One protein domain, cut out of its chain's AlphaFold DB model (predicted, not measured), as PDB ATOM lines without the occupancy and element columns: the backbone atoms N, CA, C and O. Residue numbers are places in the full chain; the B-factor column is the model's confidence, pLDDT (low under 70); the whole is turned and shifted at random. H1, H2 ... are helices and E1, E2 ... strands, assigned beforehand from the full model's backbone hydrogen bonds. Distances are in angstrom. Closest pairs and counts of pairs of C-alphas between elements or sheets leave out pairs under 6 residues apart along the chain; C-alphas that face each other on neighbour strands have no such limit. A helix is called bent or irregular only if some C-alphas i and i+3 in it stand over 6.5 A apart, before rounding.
ATOM      1  N   PHE A   7     179.755 192.838 237.366       89.12
ATOM      2  CA  PHE A   7     178.453 192.850 238.042       89.12
ATOM      3  C   PHE A   7     177.410 192.038 237.261       89.12
ATOM      4  O   PHE A   7     177.549 191.831 236.056       89.12
ATOM      5  N   ILE A   8     176.345 191.598 237.937       91.94
ATOM      6  CA  ILE A   8     175.222 190.896 237.301       91.94
ATOM      7  C   ILE A   8     174.218 191.920 236.773       91.94
ATOM      8  O   ILE A   8     173.694 192.737 237.532       91.94
ATOM      9  N   CYS A   9     173.939 191.877 235.471       89.50
ATOM     10  CA  CYS A   9     172.963 192.763 234.851       89.50
ATOM     11  C   CYS A   9     171.538 192.441 235.350       89.50
ATOM     12  O   CYS A   9     171.109 191.296 235.212       89.50
ATOM     13  N   PRO A  10     170.763 193.417 235.867       88.00
ATOM     14  CA  PRO A  10     169.409 193.164 236.374       88.00
ATOM     15  C   PRO A  10     168.398 192.827 235.267       88.00
ATOM     16  O   PRO A  10     167.378 192.205 235.540       88.00
ATOM     17  N   GLU A  11     168.690 193.215 234.025       83.69
ATOM     18  CA  GLU A  11     167.812 193.010 232.869       83.69
ATOM     19  C   GLU A  11     167.924 191.585 232.299       83.69
ATOM     20  O   GLU A  11     166.932 190.984 231.899       83.69
ATOM     21  N   CYS A  12     169.144 191.036 232.234       88.81
ATOM     22  CA  CYS A  12     169.409 189.751 231.574       88.81
ATOM     23  C   CYS A  12     170.081 188.683 232.430       88.81
ATOM     24  O   CYS A  12     170.092 187.522 232.029       88.81
ATOM     25  N   GLY A  13     170.642 189.055 233.578       89.31
ATOM     26  CA  GLY A  13     171.347 188.137 234.468       89.31
ATOM     27  C   GLY A  13     172.775 187.777 234.049       89.31
ATOM     28  O   GLY A  13     173.411 187.001 234.757       89.31
ATOM     29  N   ASP A  14     173.301 188.327 232.949       89.75
ATOM     30  CA  ASP A  14     174.682 188.066 232.526       89.75
ATOM     31  C   ASP A  14     175.704 188.820 233.392       89.75
ATOM     32  O   ASP A  14     175.432 189.915 233.899       89.75
ATOM     33  N   GLU A  15     176.905 188.249 233.516       91.06
ATOM     34  CA  GLU A  15     178.055 188.893 234.152       91.06
ATOM     35  C   GLU A  15     178.714 189.878 233.173       91.06
ATOM     36  O   GLU A  15     179.185 189.512 232.094       91.06
ATOM     37  N   VAL A  16     178.712 191.157 233.542       89.31
ATOM     38  CA  VAL A  16     179.087 192.284 232.681       89.31
ATOM     39  C   VAL A  16     180.227 193.072 233.326       89.31
ATOM     40  O   VAL A  16     180.189 193.308 234.535       89.31
ATOM     41  N   PRO A  17     181.240 193.518 232.557       88.38
ATOM     42  CA  PRO A  17     182.295 194.366 233.095       88.38
ATOM     43  C   PRO A  17     181.750 195.749 233.475       88.38
ATOM     44  O   PRO A  17     180.991 196.368 232.728       88.38
ATOM     45  N   VAL A  18     182.185 196.271 234.619       84.81
ATOM     46  CA  VAL A  18     181.879 197.634 235.060       84.81
ATOM     47  C   VAL A  18     182.542 198.620 234.096       84.81
ATOM     48  O   VAL A  18     183.765 198.675 233.971       84.81
ATOM     49  N   GLY A  19     181.728 199.409 233.399       80.12
ATOM     50  CA  GLY A  19     182.206 200.375 232.420       80.12
ATOM     51  C   GLY A  19     181.091 201.272 231.878       80.12
ATOM     52  O   GLY A  19     179.910 200.965 232.048       80.12
ATOM     53  N   PRO A  20     181.450 202.377 231.204       75.75
ATOM     54  CA  PRO A  20     180.497 203.393 230.750       75.75
ATOM     55  C   PRO A  20     179.538 202.895 229.660       75.75
ATOM     56  O   PRO A  20     178.491 203.491 229.452       75.75
ATOM     57  N   ALA A  21     179.887 201.809 228.965       76.56
ATOM     58  CA  ALA A  21     179.086 201.253 227.876       76.56
ATOM     59  C   ALA A  21     177.869 200.428 228.350       76.56
ATOM     60  O   ALA A  21     177.021 200.074 227.531       76.56
ATOM     61  N   GLY A  22     177.771 200.111 229.649       79.56
ATOM     62  CA  GLY A  22     176.711 199.251 230.183       79.56
ATOM     63  C   GLY A  22     176.781 197.804 229.669       79.56
ATOM     64  O   GLY A  22     177.815 197.348 229.180       79.56
ATOM     65  N   CYS A  23     175.680 197.052 229.800       86.06
ATOM     66  CA  CYS A  23     175.602 195.661 229.335       86.06
ATOM     67  C   CYS A  23     175.657 195.590 227.801       86.06
ATOM     68  O   CYS A  23     174.706 196.034 227.162       86.06
ATOM     69  N   PRO A  24     176.683 194.974 227.182       81.12
ATOM     70  CA  PRO A  24     176.814 194.948 225.726       81.12
ATOM     71  C   PRO A  24     175.720 194.124 225.044       81.12
ATOM     72  O   PRO A  24     175.471 194.317 223.863       81.12
ATOM     73  N   ARG A  25     175.055 193.213 225.767       80.00
ATOM     74  CA  ARG A  25     173.972 192.384 225.226       80.00
ATOM     75  C   ARG A  25     172.644 193.131 225.203       80.00
ATOM     76  O   ARG A  25     172.018 193.220 224.154       80.00
ATOM     77  N   CYS A  26     172.229 193.676 226.348       81.81
ATOM     78  CA  CYS A  26     170.993 194.452 226.430       81.81
ATOM     79  C   CYS A  26     171.128 195.758 225.652       81.81
ATOM     80  O   CYS A  26     170.267 196.070 224.846       81.81
ATOM     81  N   ASN A  27     172.240 196.477 225.813       71.19
ATOM     82  CA  ASN A  27     172.431 197.767 225.159       71.19
ATOM     83  C   ASN A  27     172.553 197.654 223.627       71.19
ATOM     84  O   ASN A  27     172.119 198.553 222.922       71.19
ATOM     85  N   ALA A  28     173.056 196.533 223.093       63.56
ATOM     86  CA  ALA A  28     173.066 196.293 221.644       63.56
ATOM     87  C   ALA A  28     171.680 195.975 221.055       63.56
ATOM     88  O   ALA A  28     171.491 196.145 219.856       63.56
ATOM     89  N   ALA A  29     170.722 195.519 221.870       55.78
ATOM     90  CA  ALA A  29     169.323 195.358 221.458       55.78
ATOM     91  C   ALA A  29     168.514 196.665 221.591       55.78
ATOM     92  O   ALA A  29     167.398 196.749 221.084       55.78
ATOM     93  N   ASN A  30     169.086 197.679 222.251       53.25
ATOM     94  CA  ASN A  30     168.440 198.945 222.587       53.25
ATOM     95  C   ASN A  30     168.780 200.085 221.609       53.25
ATOM     96  O   ASN A  30     168.555 201.240 221.959       53.25
ATOM     97  N   ASP A  31     169.295 199.814 220.400       52.44
ATOM     98  CA  ASP A  31     169.322 200.858 219.351       52.44
ATOM     99  C   ASP A  31     167.902 201.253 218.895       52.44
ATOM    100  O   ASP A  31     167.716 202.317 218.316       52.44
ATOM    101  N   ASN A  32     166.914 200.422 219.255       49.28
ATOM    102  CA  ASN A  32     165.477 200.670 219.177       49.28
ATOM    103  C   ASN A  32     164.889 201.010 220.555       49.28
ATOM    104  O   ASN A  32     163.745 200.660 220.836       49.28
ATOM    105  N   ARG A  33     165.647 201.662 221.451       50.25
ATOM    106  CA  ARG A  33     164.970 202.593 222.354       50.25
ATOM    107  C   ARG A  33     164.417 203.658 221.420       50.25
ATOM    108  O   ARG A  33     165.140 204.564 221.021       50.25
ATOM    109  N   GLU A  34     163.174 203.464 220.984       52.25
ATOM    110  CA  GLU A  34     162.333 204.599 220.655       52.25
ATOM    111  C   GLU A  34     162.588 205.585 221.800       52.25
ATOM    112  O   GLU A  34     162.535 205.199 222.975       52.25
ATOM    113  N   ASP A  35     163.057 206.792 221.472       53.25
ATOM    114  CA  ASP A  35     162.993 207.927 222.386       53.25
ATOM    115  C   ASP A  35     161.494 208.157 222.630       53.25
ATOM    116  O   ASP A  35     160.887 209.084 222.101       53.25
ATOM    117  N   ASP A  36     160.865 207.234 223.356       53.22
ATOM    118  CA  ASP A  36     159.569 207.397 223.966       53.22
ATOM    119  C   ASP A  36     159.850 208.390 225.083       53.22
ATOM    120  O   ASP A  36     160.117 208.020 226.230       53.22
ATOM    121  N   GLU A  37     159.891 209.671 224.710       56.53
ATOM    122  CA  GLU A  37     159.917 210.777 225.662       56.53
ATOM    123  C   GLU A  37     158.822 210.540 226.715       56.53
ATOM    124  O   GLU A  37     159.073 210.707 227.904       56.53
ATOM    125  N   ASP A  38     157.686 209.976 226.300       55.38
ATOM    126  CA  ASP A  38     156.574 209.547 227.146       55.38
ATOM    127  C   ASP A  38     156.988 208.499 228.206       55.38
ATOM    128  O   ASP A  38     156.691 208.661 229.386       55.38
ATOM    129  N   ALA A  39     157.783 207.479 227.855       60.91
ATOM    130  CA  ALA A  39     158.228 206.449 228.805       60.91
ATOM    131  C   ALA A  39     159.247 206.967 229.840       60.91
ATOM    132  O   ALA A  39     159.422 206.367 230.906       60.91
ATOM    133  N   LEU A  40     159.936 208.077 229.545       60.59
ATOM    134  CA  LEU A  40     160.807 208.759 230.507       60.59
ATOM    135  C   LEU A  40     159.986 209.434 231.621       60.59
ATOM    136  O   LEU A  40     160.461 209.532 232.757       60.59
ATOM    137  N   TYR A  41     158.766 209.871 231.297       59.84
ATOM    138  CA  TYR A  41     157.879 210.619 232.186       59.84
ATOM    139  C   TYR A  41     156.663 209.814 232.680       59.84
ATOM    140  O   TYR A  41     156.022 210.262 233.615       59.84
ATOM    141  N   ASP A  42     156.409 208.598 232.184       63.00
ATOM    142  CA  ASP A  42     155.258 207.726 232.522       63.00
ATOM    143  C   ASP A  42     155.074 207.397 234.024       63.00
ATOM    144  O   ASP A  42     154.023 206.923 234.457       63.00
ATOM    145  N   GLY A  43     156.108 207.599 234.847       65.19
ATOM    146  CA  GLY A  43     156.046 207.433 236.307       65.19
ATOM    147  C   GLY A  43     155.905 208.743 237.084       65.19
ATOM    148  O   GLY A  43     155.859 208.730 238.315       65.19
ATOM    149  N   LEU A  44     155.905 209.865 236.376       68.06
ATOM    150  CA  LEU A  44     155.800 211.206 236.911       68.06
ATOM    151  C   LEU A  44     154.417 211.725 236.522       68.06
ATOM    152  O   LEU A  44     154.078 211.765 235.347       68.06
ATOM    153  N   ASP A  45     153.617 212.126 237.505       68.56
ATOM    154  CA  ASP A  45     152.307 212.756 237.280       68.56
ATOM    155  C   ASP A  45     152.508 214.219 236.826       68.56
ATOM    156  O   ASP A  45     152.096 215.172 237.486       68.56
ATOM    157  N   LEU A  46     153.297 214.400 235.763       71.06
ATOM    158  CA  LEU A  46     153.605 215.686 235.155       71.06
ATOM    159  C   LEU A  46     152.529 215.996 234.109       71.06
ATOM    160  O   LEU A  46     152.213 215.126 233.300       71.06
ATOM    161  N   PRO A  47     151.968 217.214 234.097       69.94
ATOM    162  CA  PRO A  47     151.017 217.599 233.067       69.94
ATOM    163  C   PRO A  47     151.688 217.664 231.689       69.94
ATOM    164  O   PRO A  47     152.836 218.099 231.567       69.94
ATOM    165  N   ASP A  48     150.935 217.275 230.657       71.25
ATOM    166  CA  ASP A  48     151.384 217.258 229.258       71.25
ATOM    167  C   ASP A  48     151.734 218.664 228.735       71.25
ATOM    168  O   ASP A  48     152.576 218.827 227.848       71.25
ATOM    169  N   GLU A  49     151.095 219.702 229.289       77.75
ATOM    170  CA  GLU A  49     151.344 221.100 228.945       77.75
ATOM    171  C   GLU A  49     152.133 221.811 230.064       77.75
ATOM    172  O   GLU A  49     151.742 221.776 231.234       77.75
ATOM    173  N   PRO A  50     153.228 222.525 229.735       68.75
ATOM    174  CA  PRO A  50     154.088 223.168 230.732       68.75
ATOM    175  C   PRO A  50     153.400 224.302 231.511       68.75
ATOM    176  O   PRO A  50     153.883 224.680 232.579       68.75
ATOM    177  N   ASP A  51     152.292 224.840 230.996       72.69
ATOM    178  CA  ASP A  51     151.515 225.909 231.633       72.69
ATOM    179  C   ASP A  51     150.505 225.388 232.680       72.69
ATOM    180  O   ASP A  51     150.008 226.175 233.486       72.69
ATOM    181  N   ASP A  52     150.241 224.076 232.721       79.44
ATOM    182  CA  ASP A  52     149.275 223.453 233.640       79.44
ATOM    183  C   ASP A  52     149.885 223.075 235.006       79.44
ATOM    184  O   ASP A  52     149.169 222.690 235.935       79.44
ATOM    185  N   PHE A  53     151.206 223.209 235.178       83.88
ATOM    186  CA  PHE A  53     151.885 222.895 236.437       83.88
ATOM    187  C   PHE A  53     151.893 224.085 237.420       83.88
ATOM    188  O   PHE A  53     152.685 225.022 237.290       83.88
ATOM    189  N   ASP A  54     151.058 224.035 238.468       83.94
ATOM    190  CA  ASP A  54     151.048 225.038 239.546       83.94
ATOM    191  C   ASP A  54     152.118 224.742 240.617       83.94
ATOM    192  O   ASP A  54     151.883 224.045 241.611       83.94
ATOM    193  N   TYR A  55     153.298 225.342 240.426       82.88
ATOM    194  CA  TYR A  55     154.437 225.245 241.345       82.88
ATOM    195  C   TYR A  55     154.107 225.681 242.785       82.88
ATOM    196  O   TYR A  55     154.604 225.084 243.740       82.88
ATOM    197  N   GLU A  56     153.273 226.708 242.973       81.50
ATOM    198  CA  GLU A  56     152.936 227.217 244.308       81.50
ATOM    199  C   GLU A  56     152.038 226.231 245.067       81.50
ATOM    200  O   GLU A  56     152.229 226.021 246.270       81.50
ATOM    201  N   SER A  57     151.093 225.590 244.368       82.19
ATOM    202  CA  SER A  57     150.247 224.532 244.933       82.19
ATOM    203  C   SER A  57     151.067 223.305 245.347       82.19
ATOM    204  O   SER A  57     150.960 222.854 246.490       82.19
ATOM    205  N   PHE A  58     151.977 222.855 244.477       83.75
ATOM    206  CA  PHE A  58     152.863 221.718 244.714       83.75
ATOM    207  C   PHE A  58     153.761 221.954 245.931       83.75
ATOM    208  O   PHE A  58     153.862 221.115 246.825       83.75
ATOM    209  N   VAL A  59     154.373 223.140 246.025       85.81
ATOM    210  CA  VAL A  59     155.214 223.497 247.175       85.81
ATOM    211  C   VAL A  59     154.404 223.532 248.475       85.81
ATOM    212  O   VAL A  59     154.897 223.112 249.525       85.81
ATOM    213  N   ALA A  60     153.164 224.020 248.425       83.56
ATOM    214  CA  ALA A  60     152.298 224.083 249.595       83.56
ATOM    215  C   ALA A  60     151.843 222.699 250.085       83.56
ATOM    216  O   ALA A  60     151.751 222.512 251.303       83.56
ATOM    217  N   GLU A  61     151.563 221.765 249.174       80.94
ATOM    218  CA  GLU A  61     151.040 220.428 249.477       80.94
ATOM    219  C   GLU A  61     152.144 219.435 249.880       80.94
ATOM    220  O   GLU A  61     152.011 218.772 250.909       80.94
ATOM    221  N   GLU A  62     153.271 219.408 249.162       84.44
ATOM    222  CA  GLU A  62     154.360 218.444 249.401       84.44
ATOM    223  C   GLU A  62     155.321 218.873 250.514       84.44
ATOM    224  O   GLU A  62     155.778 218.067 251.328       84.44
ATOM    225  N   PHE A  63     155.642 220.166 250.579       86.44
ATOM    226  CA  PHE A  63     156.671 220.673 251.493       86.44
ATOM    227  C   PHE A  63     156.093 221.472 252.662       86.44
ATOM    228  O   PHE A  63     156.793 221.721 253.649       86.44
ATOM    229  N   GLY A  64     154.810 221.837 252.583       76.00
ATOM    230  CA  GLY A  64     154.155 222.719 253.537       76.00
ATOM    231  C   GLY A  64     154.590 224.177 253.358       76.00
ATOM    232  O   GLY A  64     155.773 224.508 253.277       76.00
ATOM    233  N   GLY A  65     153.622 225.096 253.334       72.75
ATOM    234  CA  GLY A  65     153.904 226.527 253.184       72.75
ATOM    235  C   GLY A  65     154.788 227.104 254.311       72.75
ATOM    236  O   GLY A  65     154.730 226.637 255.456       72.75
ATOM    237  N   PRO A  66     155.574 228.169 254.041       67.19
ATOM    238  CA  PRO A  66     156.423 228.793 255.049       67.19
ATOM    239  C   PRO A  66     155.570 229.236 256.245       67.19
ATOM    240  O   PRO A  66     154.500 229.832 256.056       67.19
ATOM    241  N   PRO A  67     156.009 228.989 257.494       62.16
ATOM    242  CA  PRO A  67     155.212 229.339 258.655       62.16
ATOM    243  C   PRO A  67     154.997 230.854 258.661       62.16
ATOM    244  O   PRO A  67     155.932 231.619 258.908       62.16
TER     245      PRO A  67
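Overview. This is residues 7 to 67 of the 98 residues of an uncharacterized protein of Verrucomicrobiales bacterium (UniProt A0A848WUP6). An open, strung-out chain has its longest helix, H3, at one end and a small looped head, residues 7 to 23 with E1, at the other. H1 leads off from the head, and little H2 lies between H1 and H3. The 61 printed residues run E1, H1, H2, H3, mostly helix, with under half in named elements. The whole is extended: radius of gyration of the C-alphas 19.1 A, spans 52 by 27 by 18 A.

Along the chain. Find C-alpha 55 at (154.437, 225.245, 241.345); from there H3, residues 55 to 64, runs 12.5 A. H2 is residues 37 to 41, 6.8 A. H1, residues 24 to 32, 14.3 A, is only just irregular: C-alphas 29 and 32 are 6.9 A apart. E1, residues 15 to 17, 7.0 A, begins at (178.055, 188.893, 234.152).

Arrangement. H3 is apart from H2, H1 and E1. E1 pairs with no named strand; residues 7 to 8 pair antiparallel with its residues 15 to 16. E1 and H1 come closest at the C-alphas of Val 16 and Pro 24, 7.8 A. O i to N i+4 pairs are within hydrogen-bond range throughout H3, 3 of 5 in H1 and 0 of 1 in H2, where 2 of 2 O i to N i+3 pairs are.

Size, cuts and confidence. The printed part has no cut. The H2 to H3 link is long. Look for pLDDT under 70 at residues 28 to 45, 47, 50 and 66 to 67.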